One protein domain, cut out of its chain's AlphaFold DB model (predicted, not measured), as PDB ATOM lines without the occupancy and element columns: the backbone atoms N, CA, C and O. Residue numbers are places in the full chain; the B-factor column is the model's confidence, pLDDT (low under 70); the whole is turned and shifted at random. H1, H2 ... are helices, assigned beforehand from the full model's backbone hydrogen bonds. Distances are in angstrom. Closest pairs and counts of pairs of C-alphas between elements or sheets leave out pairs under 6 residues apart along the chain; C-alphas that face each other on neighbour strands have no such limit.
ATOM      1  N   TRP A  21     187.282  64.498 101.726       55.62
ATOM      2  CA  TRP A  21     186.068  64.437 100.900       55.62
ATOM      3  C   TRP A  21     184.828  65.042 101.569       55.62
ATOM      4  O   TRP A  21     183.833  65.314 100.890       55.62
ATOM      5  N   THR A  22     184.885  65.323 102.875       79.75
ATOM      6  CA  THR A  22     183.828  66.072 103.569       79.75
ATOM      7  C   THR A  22     183.788  67.529 103.102       79.75
ATOM      8  O   THR A  22     184.806  68.098 102.711       79.75
ATOM      9  N   SER A  23     182.629  68.189 103.192       81.44
ATOM     10  CA  SER A  23     182.519  69.619 102.853       81.44
ATOM     11  C   SER A  23     183.483  70.494 103.658       81.44
ATOM     12  O   SER A  23     184.024  71.447 103.112       81.44
ATOM     13  N   ARG A  24     183.758  70.140 104.921       84.50
ATOM     14  CA  ARG A  24     184.743  70.837 105.759       84.50
ATOM     15  C   ARG A  24     186.176  70.625 105.261       84.50
ATOM     16  O   ARG A  24     186.928  71.588 105.192       84.50
ATOM     17  N   GLY A  25     186.536  69.404 104.862       84.56
ATOM     18  CA  GLY A  25     187.845  69.129 104.261       84.56
ATOM     19  C   GLY A  25     188.045  69.804 102.907       84.56
ATOM     20  O   GLY A  25     189.112  70.357 102.665       84.56
ATOM     21  N   LYS A  26     187.008  69.841 102.060       88.56
ATOM     22  CA  LYS A  26     187.036  70.582 100.787       88.56
ATOM     23  C   LYS A  26     187.234  72.080 101.004       88.56
ATOM     24  O   LYS A  26     188.087  72.670 100.350       88.56
ATOM     25  N   ILE A  27     186.503  72.673 101.954       91.62
ATOM     26  CA  ILE A  27     186.700  74.076 102.343       91.62
ATOM     27  C   ILE A  27     188.148  74.294 102.786       91.62
ATOM     28  O   ILE A  27     188.817  75.141 102.213       91.62
ATOM     29  N   ASN A  28     188.662  73.502 103.733       91.62
ATOM     30  CA  ASN A  28     190.031  73.670 104.234       91.62
ATOM     31  C   ASN A  28     191.082  73.557 103.121       91.62
ATOM     32  O   ASN A  28     191.961  74.408 103.039       91.62
ATOM     33  N   ARG A  29     190.953  72.579 102.218       92.56
ATOM     34  CA  ARG A  29     191.848  72.433 101.062       92.56
ATOM     35  C   ARG A  29     191.833  73.668 100.160       92.56
ATOM     36  O   ARG A  29     192.884  74.098  99.682       92.56
ATOM     37  N   ASN A  30     190.656  74.241  99.926       94.50
ATOM     38  CA  ASN A  30     190.524  75.455  99.129       94.50
ATOM     39  C   ASN A  30     191.102  76.677  99.854       94.50
ATOM     40  O   ASN A  30     191.775  77.486  99.224       94.50
ATOM     41  N   LEU A  31     190.924  76.784 101.174       95.12
ATOM     42  CA  LEU A  31     191.547  77.839 101.981       95.12
ATOM     43  C   LEU A  31     193.082  77.741 101.973       95.12
ATOM     44  O   LEU A  31     193.761  78.754 101.814       95.12
ATOM     45  N   GLU A  32     193.632  76.532 102.090       93.19
ATOM     46  CA  GLU A  32     195.074  76.276 101.985       93.19
ATOM     47  C   GLU A  32     195.611  76.629 100.594       93.19
ATOM     48  O   GLU A  32     196.641  77.294 100.483       93.19
ATOM     49  N   SER A  33     194.894  76.237  99.536       92.44
ATOM     50  CA  SER A  33     195.277  76.526  98.146       92.44
ATOM     51  C   SER A  33     195.242  78.027  97.855       92.44
ATOM     52  O   SER A  33     196.186  78.557  97.270       92.44
ATOM     53  N   ALA A  34     194.202  78.723  98.324       92.62
ATOM     54  CA  ALA A  34     194.101  80.176  98.239       92.62
ATOM     55  C   ALA A  34     195.281  80.851  98.952       92.62
ATOM     56  O   ALA A  34     196.034  81.593  98.326       92.62
ATOM     57  N   SER A  35     195.522  80.506 100.221       90.94
ATOM     58  CA  SER A  35     196.634  81.065 101.000       90.94
ATOM     59  C   SER A  35     197.989  80.814 100.334       90.94
ATOM     60  O   SER A  35     198.798  81.733 100.198       90.94
ATOM     61  N   TYR A  36     198.235  79.592  99.852       89.25
ATOM     62  CA  TYR A  36     199.455  79.255  99.119       89.25
ATOM     63  C   TYR A  36     199.660  80.157  97.895       89.25
ATOM     64  O   TYR A  36     200.761  80.671  97.687       89.25
ATOM     65  N   LEU A  37     198.611  80.387  97.106       87.69
ATOM     66  CA  LEU A  37     198.688  81.212  95.904       87.69
ATOM     67  C   LEU A  37     198.803  82.710  96.210       87.69
ATOM     68  O   LEU A  37     199.584  83.395  95.555       87.69
ATOM     69  N   ALA A  38     198.137  83.209  97.253       85.88
ATOM     70  CA  ALA A  38     198.324  84.576  97.743       85.88
ATOM     71  C   ALA A  38     199.752  84.832  98.267       85.88
ATOM     72  O   ALA A  38     200.225  85.970  98.267       85.88
ATOM     73  N   ASN A  39     200.465  83.778  98.680       81.88
ATOM     74  CA  ASN A  39     201.873  83.843  99.089       81.88
ATOM     75  C   ASN A  39     202.853  83.784  97.914       81.88
ATOM     76  O   ASN A  39     204.033  84.096  98.083       81.88
ATOM     77  N   LYS A  40     202.400  83.352  96.736       75.00
ATOM     78  CA  LYS A  40     203.274  83.092  95.601       75.00
ATOM     79  C   LYS A  40     203.342  84.319  94.695       75.00
ATOM     80  O   LYS A  40     202.430  84.591  93.924       75.00
ATOM     81  N   ASN A  41     204.475  85.018  94.719       60.94
ATOM     82  CA  ASN A  41     204.790  86.121  93.797       60.94
ATOM     83  C   ASN A  41     205.121  85.639  92.364       60.94
ATOM     84  O   ASN A  41     206.014  86.174  91.718       60.94
ATOM     85  N   SER A  42     204.454  84.603  91.844       53.53
ATOM     86  CA  SER A  42     204.759  84.067  90.509       53.53
ATOM     87  C   SER A  42     203.526  84.023  89.617       53.53
ATOM     88  O   SER A  42     202.539  83.413  89.999       53.53
ATOM     89  N   TYR A  43     203.643  84.575  88.407       55.03
ATOM     90  CA  TYR A  43     202.641  84.603  87.331       55.03
ATOM     91  C   TYR A  43     201.315  85.326  87.638       55.03
ATOM     92  O   TYR A  43     200.771  85.278  88.738       55.03
ATOM     93  N   SER A  44     200.787  86.020  86.625       53.69
ATOM     94  CA  SER A  44     199.529  86.787  86.659       53.69
ATOM     95  C   SER A  44     198.309  85.982  87.098       53.69
ATOM     96  O   SER A  44     197.361  86.566  87.614       53.69
ATOM     97  N   SER A  45     198.332  84.659  86.916       61.25
ATOM     98  CA  SER A  45     197.206  83.800  87.263       61.25
ATOM     99  C   SER A  45     197.106  83.575  88.772       61.25
ATOM    100  O   SER A  45     196.007  83.601  89.300       61.25
ATOM    101  N   SER A  46     198.218  83.494  89.515       72.06
ATOM    102  CA  SER A  46     198.192  82.976  90.895       72.06
ATOM    103  C   SER A  46     197.313  83.792  91.853       72.06
ATOM    104  O   SER A  46     196.597  83.217  92.668       72.06
ATOM    105  N   TYR A  47     197.280  85.123  91.737       86.06
ATOM    106  CA  TYR A  47     196.429  85.939  92.608       86.06
ATOM    107  C   TYR A  47     194.940  85.846  92.272       86.06
ATOM    108  O   TYR A  47     194.129  85.819  93.196       86.06
ATOM    109  N   CYS A  48     194.545  85.773  91.000       86.56
ATOM    110  CA  CYS A  48     193.134  85.560  90.659       86.56
ATOM    111  C   CYS A  48     192.723  84.086  90.832       86.56
ATOM    112  O   CYS A  48     191.618  83.827  91.290       86.56
ATOM    113  N   ASP A  49     193.627  83.134  90.608       87.12
ATOM    114  CA  ASP A  49     193.421  81.709  90.891       87.12
ATOM    115  C   ASP A  49     193.148  81.495  92.393       87.12
ATOM    116  O   ASP A  49     192.252  80.741  92.774       87.12
ATOM    117  N   SER A  50     193.855  82.224  93.272       90.25
ATOM    118  CA  SER A  50     193.572  82.240  94.716       90.25
ATOM    119  C   SER A  50     192.119  82.614  95.020       90.25
ATOM    120  O   SER A  50     191.537  82.077  95.963       90.25
ATOM    121  N   LEU A  51     191.539  83.543  94.258       92.44
ATOM    122  CA  LEU A  51     190.164  83.993  94.447       92.44
ATOM    123  C   LEU A  51     189.159  82.901  94.074       92.44
ATOM    124  O   LEU A  51     188.132  82.757  94.736       92.44
ATOM    125  N   ASP A  52     189.452  82.117  93.041       92.56
ATOM    126  CA  ASP A  52     188.554  81.063  92.573       92.56
ATOM    127  C   ASP A  52     188.418  79.932  93.601       92.56
ATOM    128  O   ASP A  52     187.300  79.481  93.871       92.56
ATOM    129  N   TYR A  53     189.503  79.579  94.298       94.69
ATOM    130  CA  TYR A  53     189.431  78.670  95.448       94.69
ATOM    131  C   TYR A  53     188.546  79.219  96.578       94.69
ATOM    132  O   TYR A  53     187.744  78.480  97.157       94.69
ATOM    133  N   LEU A  54     188.637  80.519  96.883       96.69
ATOM    134  CA  LEU A  54     187.791  81.139  97.909       96.69
ATOM    135  C   LEU A  54     186.314  81.202  97.494       96.69
ATOM    136  O   LEU A  54     185.431  81.035  98.339       96.69
ATOM    137  N   LYS A  55     186.012  81.417  96.210       96.19
ATOM    138  CA  LYS A  55     184.634  81.377  95.681       96.19
ATOM    139  C   LYS A  55     184.033  79.985  95.808       96.19
ATOM    140  O   LYS A  55     182.892  79.850  96.259       96.19
ATOM    141  N   GLU A  56     184.798  78.953  95.467       95.62
ATOM    142  CA  GLU A  56     184.357  77.569  95.631       95.62
ATOM    143  C   GLU A  56     184.142  77.234  97.117       95.62
ATOM    144  O   GLU A  56     183.091  76.706  97.486       95.62
ATOM    145  N   ALA A  57     185.073  77.624  97.997       95.44
ATOM    146  CA  ALA A  57     184.934  77.429  99.441       95.44
ATOM    147  C   ALA A  57     183.676  78.115 100.003       95.44
ATOM    148  O   ALA A  57     182.938  77.512 100.787       95.44
ATOM    149  N   LEU A  58     183.396  79.350  99.572       95.94
ATOM    150  CA  LEU A  58     182.220  80.104 100.008       95.94
ATOM    151  C   LEU A  58     180.927  79.444  99.526       95.94
ATOM    152  O   LEU A  58     179.986  79.312 100.304       95.94
ATOM    153  N   THR A  59     180.909  78.966  98.281       94.94
ATOM    154  CA  THR A  59     179.766  78.243  97.703       94.94
ATOM    155  C   THR A  59     179.449  76.982  98.511       94.94
ATOM    156  O   THR A  59     178.299  76.747  98.880       94.94
ATOM    157  N   ILE A  60     180.473  76.193  98.862       93.06
ATOM    158  CA  ILE A  60     180.309  74.990  99.689       93.06
ATOM    159  C   ILE A  60     179.814  75.354 101.098       93.06
ATOM    160  O   ILE A  60     178.927  74.679 101.627       93.06
ATOM    161  N   ALA A  61     180.364  76.408 101.713       92.75
ATOM    162  CA  ALA A  61     179.969  76.849 103.052       92.75
ATOM    163  C   ALA A  61     178.502  77.312 103.096       92.75
ATOM    164  O   ALA A  61     177.758  76.911 103.994       92.75
ATOM    165  N   GLN A  62     178.074  78.084 102.093       91.56
ATOM    166  CA  GLN A  62     176.698  78.561 101.951       91.56
ATOM    167  C   GLN A  62     175.715  77.411 101.716       91.56
ATOM    168  O   GLN A  62     174.687  77.346 102.384       91.56
ATOM    169  N   ALA A  63     176.060  76.445 100.856       90.75
ATOM    170  CA  ALA A  63     175.224  75.269 100.603       90.75
ATOM    171  C   ALA A  63     175.008  74.396 101.855       90.75
ATOM    172  O   ALA A  63     174.052  73.626 101.924       90.75
ATOM    173  N   LYS A  64     175.895  74.498 102.854       86.56
ATOM    174  CA  LYS A  64     175.769  73.802 104.140       86.56
ATOM    175  C   LYS A  64     175.026  74.592 105.215       86.56
ATOM    176  O   LYS A  64     174.709  74.001 106.242       86.56
ATOM    177  N   GLY A  65     174.782  75.888 105.019       77.38
ATOM    178  CA  GLY A  65     174.096  76.741 105.996       77.38
ATOM    179  C   GLY A  65     174.841  76.919 107.326       77.38
ATOM    180  O   GLY A  65     174.232  77.290 108.326       77.38
ATOM    181  N   SER A  66     176.149  76.638 107.381       81.62
ATOM    182  CA  SER A  66     176.933  76.758 108.616       81.62
ATOM    183  C   SER A  66     177.555  78.150 108.735       81.62
ATOM    184  O   SER A  66     178.533  78.458 108.050       81.62
ATOM    185  N   ALA A  67     177.033  78.960 109.660       83.81
ATOM    186  CA  ALA A  67     177.531  80.312 109.923       83.81
ATOM    187  C   ALA A  67     179.029  80.339 110.284       83.81
ATOM    188  O   ALA A  67     179.763  81.193 109.797       83.81
ATOM    189  N   GLY A  68     179.508  79.365 111.069       86.81
ATOM    190  CA  GLY A  68     180.925  79.267 111.440       86.81
ATOM    191  C   GLY A  68     181.846  78.951 110.256       86.81
ATOM    192  O   GLY A  68     182.913  79.545 110.128       86.81
ATOM    193  N   LEU A  69     181.429  78.063 109.344       88.25
ATOM    194  CA  LEU A  69     182.207  77.780 108.130       88.25
ATOM    195  C   LEU A  69     182.224  78.983 107.186       88.25
ATOM    196  O   LEU A  69     183.267  79.300 106.621       88.25
ATOM    197  N   GLN A  70     181.089  79.668 107.044       93.25
ATOM    198  CA  GLN A  70     181.010  80.885 106.246       93.25
ATOM    199  C   GLN A  70     181.912  81.988 106.818       93.25
ATOM    200  O   GLN A  70     182.650  82.606 106.056       93.25
ATOM    201  N   ALA A  71     181.917  82.188 108.139       93.81
ATOM    202  CA  ALA A  71     182.790  83.156 108.800       93.81
ATOM    203  C   ALA A  71     184.279  82.865 108.541       93.81
ATOM    204  O   ALA A  71     185.020  83.778 108.189       93.81
ATOM    205  N   ASN A  72     184.704  81.598 108.616       93.75
ATOM    206  CA  ASN A  72     186.090  81.211 108.318       93.75
ATOM    207  C   ASN A  72     186.494  81.538 106.876       93.75
ATOM    208  O   ASN A  72     187.595  82.028 106.632       93.75
ATOM    209  N   VAL A  73     185.607  81.279 105.912       96.81
ATOM    210  CA  VAL A  73     185.882  81.602 104.508       96.81
ATOM    211  C   VAL A  73     185.941  83.116 104.303       96.81
ATOM    212  O   VAL A  73     186.852  83.599 103.638       96.81
ATOM    213  N   LEU A  74     185.014  83.879 104.890       97.19
ATOM    214  CA  LEU A  74     185.003  85.343 104.796       97.19
ATOM    215  C   LEU A  74     186.239  85.982 105.445       97.19
ATOM    216  O   LEU A  74     186.775  86.937 104.890       97.19
ATOM    217  N   GLN A  75     186.733  85.429 106.553       96.19
ATOM    218  CA  GLN A  75     188.004  85.853 107.141       96.19
ATOM    219  C   GLN A  75     189.164  85.620 106.164       96.19
ATOM    220  O   GLN A  75     189.961  86.522 105.923       96.19
ATOM    221  N   ALA A  76     189.205  84.459 105.504       95.81
ATOM    222  CA  ALA A  76     190.226  84.182 104.499       95.81
ATOM    223  C   ALA A  76     190.156  85.142 103.296       95.81
ATOM    224  O   ALA A  76     191.206  85.506 102.769       95.81
ATOM    225  N   TYR A  77     188.967  85.602 102.883       96.12
ATOM    226  CA  TYR A  77     188.853  86.684 101.893       96.12
ATOM    227  C   TYR A  77     189.593  87.941 102.347       96.12
ATOM    228  O   TYR A  77     190.380  88.479 101.573       96.12
ATOM    229  N   VAL A  78     189.373  88.391 103.587       94.62
ATOM    230  CA  VAL A  78     190.034  89.581 104.145       94.62
ATOM    231  C   VAL A  78     191.551  89.391 104.197       94.62
ATOM    232  O   VAL A  78     192.290  90.237 103.689       94.62
ATOM    233  N   ASP A  79     192.016  88.262 104.735       92.75
ATOM    234  CA  ASP A  79     193.443  87.984 104.923       92.75
ATOM    235  C   ASP A  79     194.197  87.937 103.585       92.75
ATOM    236  O   ASP A  79     195.241  88.575 103.418       92.75
ATOM    237  N   ASN A  80     193.648  87.211 102.603       92.38
ATOM    238  CA  ASN A  80     194.258  87.072 101.280       92.38
ATOM    239  C   ASN A  80     194.200  88.398 100.513       92.38
ATOM    240  O   ASN A  80     195.195  88.796  99.906       92.38
ATOM    241  N   TYR A  81     193.073  89.113 100.581       92.00
ATOM    242  CA  TYR A  81     192.913  90.405  99.925       92.00
ATOM    243  C   TYR A  81     193.929  91.434 100.423       92.00
ATOM    244  O   TYR A  81     194.647  92.032  99.621       92.00
ATOM    245  N   ASN A  82     194.030  91.605 101.743       88.75
ATOM    246  CA  ASN A  82     194.987  92.526 102.345       88.75
ATOM    247  C   ASN A  82     196.414  92.175 101.919       88.75
ATOM    248  O   ASN A  82     197.158  93.045 101.469       88.75
ATOM    249  N   LYS A  83     196.775  90.891 101.982       87.44
ATOM    250  CA  LYS A  83     198.104  90.426 101.583       87.44
ATOM    251  C   LYS A  83     198.431  90.756 100.125       87.44
ATOM    252  O   LYS A  83     199.478  91.336  99.845       87.44
ATOM    253  N   ILE A  84     197.525  90.424  99.207       87.81
ATOM    254  CA  ILE A  84     197.712  90.634  97.768       87.81
ATOM    255  C   ILE A  84     197.792  92.128  97.446       87.81
ATOM    256  O   ILE A  84     198.721  92.567  96.769       87.81
ATOM    257  N   ILE A  85     196.853  92.939  97.939       82.94
ATOM    258  CA  ILE A  85     196.814  94.356  97.568       82.94
ATOM    259  C   ILE A  85     198.002  95.133  98.152       82.94
ATOM    260  O   ILE A  85     198.536  96.008  97.464       82.94
ATOM    261  N   ILE A  86     198.477  94.786  99.355       80.88
ATOM    262  CA  ILE A  86     199.708  95.360  99.926       80.88
ATOM    263  C   ILE A  86     200.913  95.049  99.033       80.88
ATOM    264  O   ILE A  86     201.661  95.967  98.688       80.88
ATOM    265  N   ASN A  87     201.075  93.794  98.600       80.81
ATOM    266  CA  ASN A  87     202.182  93.394  97.724       80.81
ATOM    267  C   ASN A  87     202.183  94.176  96.400       80.81
ATOM    268  O   ASN A  87     203.236  94.541  95.881       80.81
ATOM    269  N   LEU A  88     200.999  94.497  95.871       80.44
ATOM    270  CA  LEU A  88     200.840  95.209  94.600       80.44
ATOM    271  C   LEU A  88     200.948  96.743  94.722       80.44
ATOM    272  O   LEU A  88     201.015  97.449  93.702       80.44
ATOM    273  N   LYS A  89     200.962  97.295  95.944       69.44
ATOM    274  CA  LYS A  89     200.968  98.751  96.183       69.44
ATOM    275  C   LYS A  89     202.183  99.434  95.541       69.44
ATOM    276  O   LYS A  89     202.020 100.498  94.945       69.44
ATOM    277  N   TYR A  90     203.352  98.794  95.564       71.44
ATOM    278  CA  TYR A  90     204.638  99.395  95.167       71.44
ATOM    279  C   TYR A  90     205.026  99.239  93.691       71.44
ATOM    280  O   TYR A  90     206.102  99.667  93.292       71.44
ATOM    281  N   ILE A  91     204.168  98.657  92.858       70.88
ATOM    282  CA  ILE A  91     204.466  98.457  91.434       70.88
ATOM    283  C   ILE A  91     204.358  99.788  90.673       70.88
ATOM    284  O   ILE A  91     203.322 100.463  90.763       70.88
ATOM    285  N   HIS A  92     205.401 100.125  89.905       70.81
ATOM    286  CA  HIS A  92     205.566 101.356  89.119       70.81
ATOM    287  C   HIS A  92     206.019 101.052  87.678       70.81
ATOM    288  O   HIS A  92     206.232  99.905  87.302       70.81
ATOM    289  N   ALA A  93     206.199 102.084  86.849       61.41
ATOM    290  CA  ALA A  93     206.473 101.938  85.414       61.41
ATOM    291  C   ALA A  93     207.803 101.245  85.038       61.41
ATOM    292  O   ALA A  93     208.034 100.982  83.861       61.41
ATOM    293  N   GLN A  94     208.685 100.968  86.005       73.94
ATOM    294  CA  GLN A  94     209.930 100.212  85.785       73.94
ATOM    295  C   GLN A  94     209.845  98.782  86.341       73.94
ATOM    296  O   GLN A  94     210.800  98.022  86.199       73.94
ATOM    297  N   SER A  95     208.733  98.415  86.986       80.44
ATOM    298  CA  SER A  95     208.485  97.042  87.423       80.44
ATOM    299  C   SER A  95     208.405  96.099  86.221       80.44
ATOM    300  O   SER A  95     208.201  96.531  85.081       80.44
ATOM    301  N   SER A  96     208.576  94.799  86.466       80.12
ATOM    302  CA  SER A  96     208.530  93.827  85.379       80.12
ATOM    303  C   SER A  96     207.146  93.811  84.723       80.12
ATOM    304  O   SER A  96     206.134  94.110  85.360       80.12
ATOM    305  N   ILE A  97     207.081  93.415  83.448       80.12
ATOM    306  CA  ILE A  97     205.809  93.259  82.722       80.12
ATOM    307  C   ILE A  97     204.837  92.363  83.509       80.12
ATOM    308  O   ILE A  97     203.645  92.655  83.563       80.12
ATOM    309  N   ASN A  98     205.352  91.317  84.161       79.38
ATOM    310  CA  ASN A  98     204.559  90.401  84.979       79.38
ATOM    311  C   ASN A  98     203.947  91.085  86.202       79.38
ATOM    312  O   ASN A  98     202.780  90.842  86.494       79.38
ATOM    313  N   ASP A  99     204.691  91.965  86.869       81.06
ATOM    314  CA  ASP A  99     204.180  92.715  88.020       81.06
ATOM    315  C   ASP A  99     203.083  93.693  87.575       81.06
ATOM    316  O   ASP A  99     202.024  93.787  88.198       81.06
ATOM    317  N   LEU A 100     203.287  94.384  86.446       83.31
ATOM    318  CA  LEU A 100     202.277  95.278  85.868       83.31
ATOM    319  C   LEU A 100     200.976  94.528  85.545       83.31
ATOM    320  O   LEU A 100     199.887  95.000  85.885       83.31
ATOM    321  N   TRP A 101     201.095  93.343  84.939       82.56
ATOM    322  CA  TRP A 101     199.977  92.436  84.678       82.56
ATOM    323  C   TRP A 101     199.293  91.983  85.968       82.56
ATOM    324  O   TRP A 101     198.078  92.112  86.097       82.56
ATOM    325  N   GLN A 102     200.063  91.503  86.947       82.12
ATOM    326  CA  GLN A 102     199.540  91.078  88.246       82.12
ATOM    327  C   GLN A 102     198.761  92.197  88.935       82.12
ATOM    328  O   GLN A 102     197.685  91.940  89.472       82.12
ATOM    329  N   LYS A 103     199.243  93.443  88.876       85.75
ATOM    330  CA  LYS A 103     198.529  94.603  89.424       85.75
ATOM    331  C   LYS A 103     197.192  94.827  88.732       85.75
ATOM    332  O   LYS A 103     196.166  94.889  89.405       85.75
ATOM    333  N   GLY A 104     197.201  94.928  87.405       85.81
ATOM    334  CA  GLY A 104     195.991  95.176  86.627       85.81
ATOM    335  C   GLY A 104     194.933  94.084  86.814       85.81
ATOM    336  O   GLY A 104     193.778  94.396  87.116       85.81
ATOM    337  N   GLU A 105     195.325  92.811  86.693       84.75
ATOM    338  CA  GLU A 105     194.415  91.667  86.843       84.75
ATOM    339  C   GLU A 105     193.894  91.512  88.267       84.75
ATOM    340  O   GLU A 105     192.691  91.342  88.457       84.75
ATOM    341  N   SER A 106     194.759  91.630  89.279       87.25
ATOM    342  CA  SER A 106     194.332  91.431  90.669       87.25
ATOM    343  C   SER A 106     193.327  92.487  91.097       87.25
ATOM    344  O   SER A 106     192.321  92.152  91.711       87.25
ATOM    345  N   TYR A 107     193.530  93.752  90.712       87.94
ATOM    346  CA  TYR A 107     192.527  94.790  90.953       87.94
ATOM    347  C   TYR A 107     191.230  94.503  90.183       87.94
ATOM    348  O   TYR A 107     190.149  94.681  90.737       87.94
ATOM    349  N   ALA A 108     191.315  94.012  88.942       85.62
ATOM    350  CA  ALA A 108     190.139  93.672  88.147       85.62
ATOM    351  C   ALA A 108     189.344  92.475  88.704       85.62
ATOM    352  O   ALA A 108     188.116  92.479  88.591       85.62
ATOM    353  N   CYS A 109     189.996  91.464  89.292       87.19
ATOM    354  CA  CYS A 109     189.331  90.264  89.809       87.19
ATOM    355  C   CYS A 109     188.923  90.392  91.288       87.19
ATOM    356  O   CYS A 109     187.778  90.086  91.623       87.19
ATOM    357  N   TRP A 110     189.793  90.912  92.162       91.00
ATOM    358  CA  TRP A 110     189.528  90.994  93.603       91.00
ATOM    359  C   TRP A 110     188.594  92.131  93.999       91.00
ATOM    360  O   TRP A 110     187.735  91.918  94.846       91.00
ATOM    361  N   MET A 111     188.712  93.330  93.414       91.00
ATOM    362  CA  MET A 111     187.898  94.475  93.855       91.00
ATOM    363  C   MET A 111     186.386  94.242  93.674       91.00
ATOM    364  O   MET A 111     185.639  94.483  94.626       91.00
ATOM    365  N   PRO A 112     185.893  93.750  92.516       91.44
ATOM    366  CA  PRO A 112     184.472  93.446  92.358       91.44
ATOM    367  C   PRO A 112     183.999  92.331  93.287       91.44
ATOM    368  O   PRO A 112     182.903  92.416  93.837       91.44
ATOM    369  N   GLU A 113     184.829  91.310  93.485       94.12
ATOM    370  CA  GLU A 113     184.478  90.180  94.336       94.12
ATOM    371  C   GLU A 113     184.428  90.586  95.810       94.12
ATOM    372  O   GLU A 113     183.454  90.283  96.491       94.12
ATOM    373  N   MET A 114     185.393  91.376  96.287       94.75
ATOM    374  CA  MET A 114     185.359  91.944  97.633       94.75
ATOM    375  C   MET A 114     184.127  92.819  97.843       94.75
ATOM    376  O   MET A 114     183.473  92.688  98.872       94.75
ATOM    377  N   ARG A 115     183.725  93.639  96.860       94.12
ATOM    378  CA  ARG A 115     182.449  94.381  96.936       94.12
ATOM    379  C   ARG A 115     181.238  93.460  97.066       94.12
ATOM    380  O   ARG A 115     180.299  93.804  97.778       94.12
ATOM    381  N   ARG A 116     181.257  92.304  96.398       95.44
ATOM    382  CA  ARG A 116     180.190  91.298  96.456       95.44
ATOM    383  C   ARG A 116     180.128  90.594  97.813       95.44
ATOM    384  O   ARG A 116     179.030  90.368  98.314       95.44
ATOM    385  N   VAL A 117     181.273  90.240  98.405       95.56
ATOM    386  CA  VAL A 117     181.324  89.465  99.662       95.56
ATOM    387  C   VAL A 117     181.324  90.327 100.921       95.56
ATOM    388  O   VAL A 117     180.870  89.869 101.966       95.56
ATOM    389  N   MET A 118     181.768  91.582 100.842       94.12
ATOM    390  CA  MET A 118     181.856  92.486 101.991       94.12
ATOM    391  C   MET A 118     180.524  92.676 102.740       94.12
ATOM    392  O   MET A 118     180.556  92.703 103.968       94.12
ATOM    393  N   PRO A 119     179.340  92.744 102.097       95.38
ATOM    394  CA  PRO A 119     178.064  92.785 102.817       95.38
ATOM    395  C   PRO A 119     177.818  91.585 103.741       95.38
ATOM    396  O   PRO A 119     177.119  91.736 104.737       95.38
ATOM    397  N   LEU A 120     178.420  90.426 103.449       94.75
ATOM    398  CA  LEU A 120     178.298  89.198 104.245       94.75
ATOM    399  C   LEU A 120     179.220  89.186 105.475       94.75
ATOM    400  O   LEU A 120     179.083  88.315 106.329       94.75
ATOM    401  N   MET A 121     180.179  90.112 105.547       95.62
ATOM    402  CA  MET A 121     181.181  90.196 106.611       95.62
ATOM    403  C   MET A 121     180.646  90.919 107.851       95.62
ATOM    404  O   MET A 121     179.836  91.851 107.746       95.62
ATOM    405  N   THR A 122     181.162  90.539 109.025       95.12
ATOM    406  CA  THR A 122     180.896  91.255 110.281       95.12
ATOM    407  C   THR A 122     181.559  92.637 110.285       95.12
ATOM    408  O   THR A 122     182.377  92.960 109.417       95.12
ATOM    409  N   ALA A 123     181.201  93.482 111.256       94.75
ATOM    410  CA  ALA A 123     181.822  94.796 111.409       94.75
ATOM    411  C   ALA A 123     183.332  94.678 111.682       94.75
ATOM    412  O   ALA A 123     184.121  95.424 111.104       94.75
ATOM    413  N   GLU A 124     183.735  93.690 112.482       95.62
ATOM    414  CA  GLU A 124     185.131  93.414 112.823       95.62
ATOM    415  C   GLU A 124     185.938  93.018 111.582       95.62
ATOM    416  O   GLU A 124     187.022  93.548 111.360       95.62
ATOM    417  N   MET A 125     185.394  92.140 110.733       95.81
ATOM    418  CA  MET A 125     186.037  91.742 109.475       95.81
ATOM    419  C   MET A 125     186.193  92.927 108.514       95.81
ATOM    420  O   MET A 125     187.242  93.101 107.901       95.81
ATOM    421  N   LYS A 126     185.166  93.779 108.403       94.44
ATOM    422  CA  LYS A 126     185.223  94.985 107.560       94.44
ATOM    423  C   LYS A 126     186.297  95.960 108.038       94.44
ATOM    424  O   LYS A 126     186.998  96.529 107.207       94.44
ATOM    425  N   ALA A 127     186.444  96.130 109.353       92.75
ATOM    426  CA  ALA A 127     187.443  97.014 109.949       92.75
ATOM    427  C   ALA A 127     188.893  96.551 109.708       92.75
ATOM    428  O   ALA A 127     189.811  97.364 109.770       92.75
ATOM    429  N   GLN A 128     189.105  95.268 109.404       93.94
ATOM    430  CA  GLN A 128     190.421  94.718 109.073       93.94
ATOM    431  C   GLN A 128     190.841  94.988 107.621       93.94
ATOM    432  O   GLN A 128     192.014  94.821 107.290       93.94
ATOM    433  N   ILE A 129     189.926  95.392 106.734       90.94
ATOM    434  CA  ILE A 129     190.270  95.723 105.347       90.94
ATOM    435  C   ILE A 129     191.058  97.035 105.330       90.94
ATOM    436  O   ILE A 129     190.580  98.064 105.808       90.94
ATOM    437  N   HIS A 130     192.250  97.025 104.730       83.44
ATOM    438  CA  HIS A 130     193.091  98.221 104.676       83.44
ATOM    439  C   HIS A 130     192.381  99.395 103.960       83.44
ATOM    440  O   HIS A 130     191.927  99.221 102.821       83.44
ATOM    441  N   PRO A 131     192.328 100.607 104.560       78.44
ATOM    442  CA  PRO A 131     191.559 101.738 104.019       78.44
ATOM    443  C   PRO A 131     192.000 102.194 102.625       78.44
ATOM    444  O   PRO A 131     191.177 102.484 101.759       78.44
ATOM    445  N   GLU A 132     193.310 102.213 102.373       72.12
ATOM    446  CA  GLU A 132     193.885 102.601 101.076       72.12
ATOM    447  C   GLU A 132     193.534 101.622  99.947       72.12
ATOM    448  O   GLU A 132     193.616 101.959  98.767       72.12
ATOM    449  N   SER A 133     193.129 100.413 100.323       73.50
ATOM    450  CA  SER A 133     192.673  99.348  99.445       73.50
ATOM    451  C   SER A 133     191.200  99.036  99.663       73.50
ATOM    452  O   SER A 133     190.772  97.922  99.392       73.50
ATOM    453  N   TYR A 134     190.395  99.969 100.170       87.75
ATOM    454  CA  TYR A 134     188.972  99.703 100.350       87.75
ATOM    455  C   TYR A 134     188.329  99.289  99.010       87.75
ATOM    456  O   TYR A 134     188.601  99.949  97.997       87.75
ATOM    457  N   PRO A 135     187.502  98.226  98.959       90.69
ATOM    458  CA  PRO A 135     186.958  97.698  97.714       90.69
ATOM    459  C   PRO A 135     185.905  98.652  97.140       90.69
ATOM    460  O   PRO A 135     184.708  98.512  97.361       90.69
ATOM    461  N   SER A 136     186.352  99.651  96.384       90.25
ATOM    462  CA  SER A 136     185.512 100.645  95.716       90.25
ATOM    463  C   SER A 136     185.768 100.639  94.212       90.25
ATOM    464  O   SER A 136     186.811 100.182  93.744       90.25
ATOM    465  N   THR A 137     184.814 101.153  93.438       89.88
ATOM    466  CA  THR A 137     185.003 101.364  91.995       89.88
ATOM    467  C   THR A 137     186.132 102.357  91.720       89.88
ATOM    468  O   THR A 137     186.892 102.167  90.776       89.88
ATOM    469  N   ALA A 138     186.305 103.364  92.583       89.62
ATOM    470  CA  ALA A 138     187.394 104.332  92.488       89.62
ATOM    471  C   ALA A 138     188.776 103.680  92.675       89.62
ATOM    472  O   ALA A 138     189.677 103.920  91.875       89.62
ATOM    473  N   ASN A 139     188.945 102.818  93.684       86.88
ATOM    474  CA  ASN A 139     190.217 102.127  93.923       86.88
ATOM    475  C   ASN A 139     190.504 101.052  92.871       86.88
ATOM    476  O   ASN A 139     191.656 100.900  92.462       86.88
ATOM    477  N   GLU A 140     189.474 100.352  92.385       88.25
ATOM    478  CA  GLU A 140     189.603  99.467  91.223       88.25
ATOM    479  C   GLU A 140     190.134 100.233  90.009       88.25
ATOM    480  O   GLU A 140     191.137  99.831  89.417       88.25
ATOM    481  N   GLN A 141     189.488 101.351  89.667       88.19
ATOM    482  CA  GLN A 141     189.859 102.160  88.513       88.19
ATOM    483  C   GLN A 141     191.273 102.726  88.669       88.19
ATOM    484  O   GLN A 141     192.086 102.577  87.765       88.19
ATOM    485  N   LYS A 142     191.612 103.260  89.847       87.81
ATOM    486  CA  LYS A 142     192.956 103.763  90.160       87.81
ATOM    487  C   LYS A 142     194.035 102.694  89.973       87.81
ATOM    488  O   LYS A 142     195.068 102.967  89.368       87.81
ATOM    489  N   GLY A 143     193.819 101.479  90.480       85.56
ATOM    490  CA  GLY A 143     194.788 100.390  90.338       85.56
ATOM    491  C   GLY A 143     194.979  99.953  88.886       85.56
ATOM    492  O   GLY A 143     196.115  99.775  88.443       85.56
ATOM    493  N   ARG A 144     193.879  99.850  88.130       87.81
ATOM    494  CA  ARG A 144     193.912  99.539  86.694       87.81
ATOM    495  C   ARG A 144     194.590 100.652  85.895       87.81
ATOM    496  O   ARG A 144     195.473 100.362  85.096       87.81
ATOM    497  N   ASP A 145     194.268 101.914  86.152       89.75
ATOM    498  CA  ASP A 145     194.876 103.051  85.455       89.75
ATOM    499  C   ASP A 145     196.384 103.141  85.690       89.75
ATOM    500  O   ASP A 145     197.118 103.434  84.752       89.75
ATOM    501  N   LEU A 146     196.875 102.808  86.890       88.25
ATOM    502  CA  LEU A 146     198.316 102.728  87.152       88.25
ATOM    503  C   LEU A 146     199.005 101.647  86.305       88.25
ATOM    504  O   LEU A 146     200.083 101.891  85.762       88.25
ATOM    505  N   ALA A 147     198.389 100.468  86.164       88.06
ATOM    506  CA  ALA A 147     198.905  99.424  85.277       88.06
ATOM    507  C   ALA A 147     198.852  99.871  83.806       88.06
ATOM    508  O   ALA A 147     199.835  99.730  83.077       88.06
ATOM    509  N   GLY A 148     197.738 100.473  83.380       91.00
ATOM    510  CA  GLY A 148     197.568 101.016  82.032       91.00
ATOM    511  C   GLY A 148     198.593 102.101  81.694       91.00
ATOM    512  O   GLY A 148     199.197 102.060  80.627       91.00
ATOM    513  N   GLU A 149     198.848 103.036  82.609       91.44
ATOM    514  CA  GLU A 149     199.880 104.070  82.468       91.44
ATOM    515  C   GLU A 149     201.268 103.462  82.283       91.44
ATOM    516  O   GLU A 149     201.991 103.846  81.365       91.44
ATOM    517  N   ALA A 150     201.630 102.480  83.108       90.50
ATOM    518  CA  ALA A 150     202.915 101.809  82.991       90.50
ATOM    519  C   ALA A 150     203.081 101.117  81.626       90.50
ATOM    520  O   ALA A 150     204.094 101.318  80.953       90.50
ATOM    521  N   PHE A 151     202.069 100.372  81.166       90.88
ATOM    522  CA  PHE A 151     202.092  99.755  79.835       90.88
ATOM    523  C   PHE A 151     202.187 100.778  78.711       90.88
ATOM    524  O   PHE A 151     202.914 100.558  77.739       90.88
ATOM    525  N   TYR A 152     201.507 101.913  78.845       93.56
ATOM    526  CA  TYR A 152     201.594 102.972  77.855       93.56
ATOM    527  C   TYR A 152     203.009 103.541  77.782       93.56
ATOM    528  O   TYR A 152     203.564 103.667  76.695       93.56
ATOM    529  N   GLN A 153     203.639 103.826  78.923       92.19
ATOM    530  CA  GLN A 153     205.019 104.317  78.963       92.19
ATOM    531  C   GLN A 153     206.013 103.314  78.362       92.19
ATOM    532  O   GLN A 153     206.931 103.723  77.646       92.19
ATOM    533  N   LEU A 154     205.810 102.012  78.597       90.44
ATOM    534  CA  LEU A 154     206.573 100.956  77.931       90.44
ATOM    535  C   LEU A 154     206.354 100.990  76.412       90.44
ATOM    536  O   LEU A 154     207.319 100.970  75.653       90.44
ATOM    537  N   ALA A 155     205.106 101.108  75.956       92.06
ATOM    538  CA  ALA A 155     204.779 101.191  74.535       92.06
ATOM    539  C   ALA A 155     205.418 102.402  73.838       92.06
ATOM    540  O   ALA A 155     205.847 102.295  72.688       92.06
ATOM    541  N   GLN A 156     205.506 103.551  74.514       92.69
ATOM    542  CA  GLN A 156     206.115 104.750  73.933       92.69
ATOM    543  C   GLN A 156     207.619 104.583  73.683       92.69
ATOM    544  O   GLN A 156     208.140 105.138  72.717       92.69
ATOM    545  N   LYS A 157     208.307 103.780  74.503       91.25
ATOM    546  CA  LYS A 157     209.748 103.498  74.372       91.25
ATOM    547  C   LYS A 157     210.056 102.284  73.489       91.25
ATOM    548  O   LYS A 157     211.208 102.082  73.111       91.25
TER     549      LYS A 157
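This is residues 21 to 157 of the 403 residues of an uncharacterized protein of Klebsiella variicola (UniProt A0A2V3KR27). Four helices, H1 to H4, make an up-and-down bundle, each running against the one before; H6 lies side by side with H4, and short H5 is near H3. The 137 printed residues have six named helices, H1 to H6 in order, and no named strand: all helix, compact, radius of gyration of the C-alphas 15.7 A, spans 54 by 30 by 18 A.

H1, residues 23 to 38, forms a hairpin with H2, residues 44 to 63; their closest C-alphas, Ala 34 and Ser 50, are 4.1 A apart. H3, residues 67 to 88, the hub, touches H4, residues 97 to 120, closest C-alphas Leu 88 and Lys 103, 5.7 A. H5, residues 123 to 127, only just touches H3, with 3 pairs of C-alphas within 8 A. H6, residues 137 to 157, touches H4 at a shallow tilt of 9 degrees, opposite ways, closest C-alphas Gly 104 and Arg 144, 4.8 A. Every O i to N i+4 pair is within hydrogen-bond range in H1, H3, H5 and H6; H2 has 14 of 16, H4 16 of 20.

H1 begins at C-alpha 23 (182.519, 69.619, 102.853); H6 ends at C-alpha 157 (209.748, 103.498, 74.372). H4, 35.2 A long, has a kink of 34 degrees near residue 112.

The printed part has no cut and no long link. Residues 21, 41 to 45, 89 and 93 are under pLDDT 70.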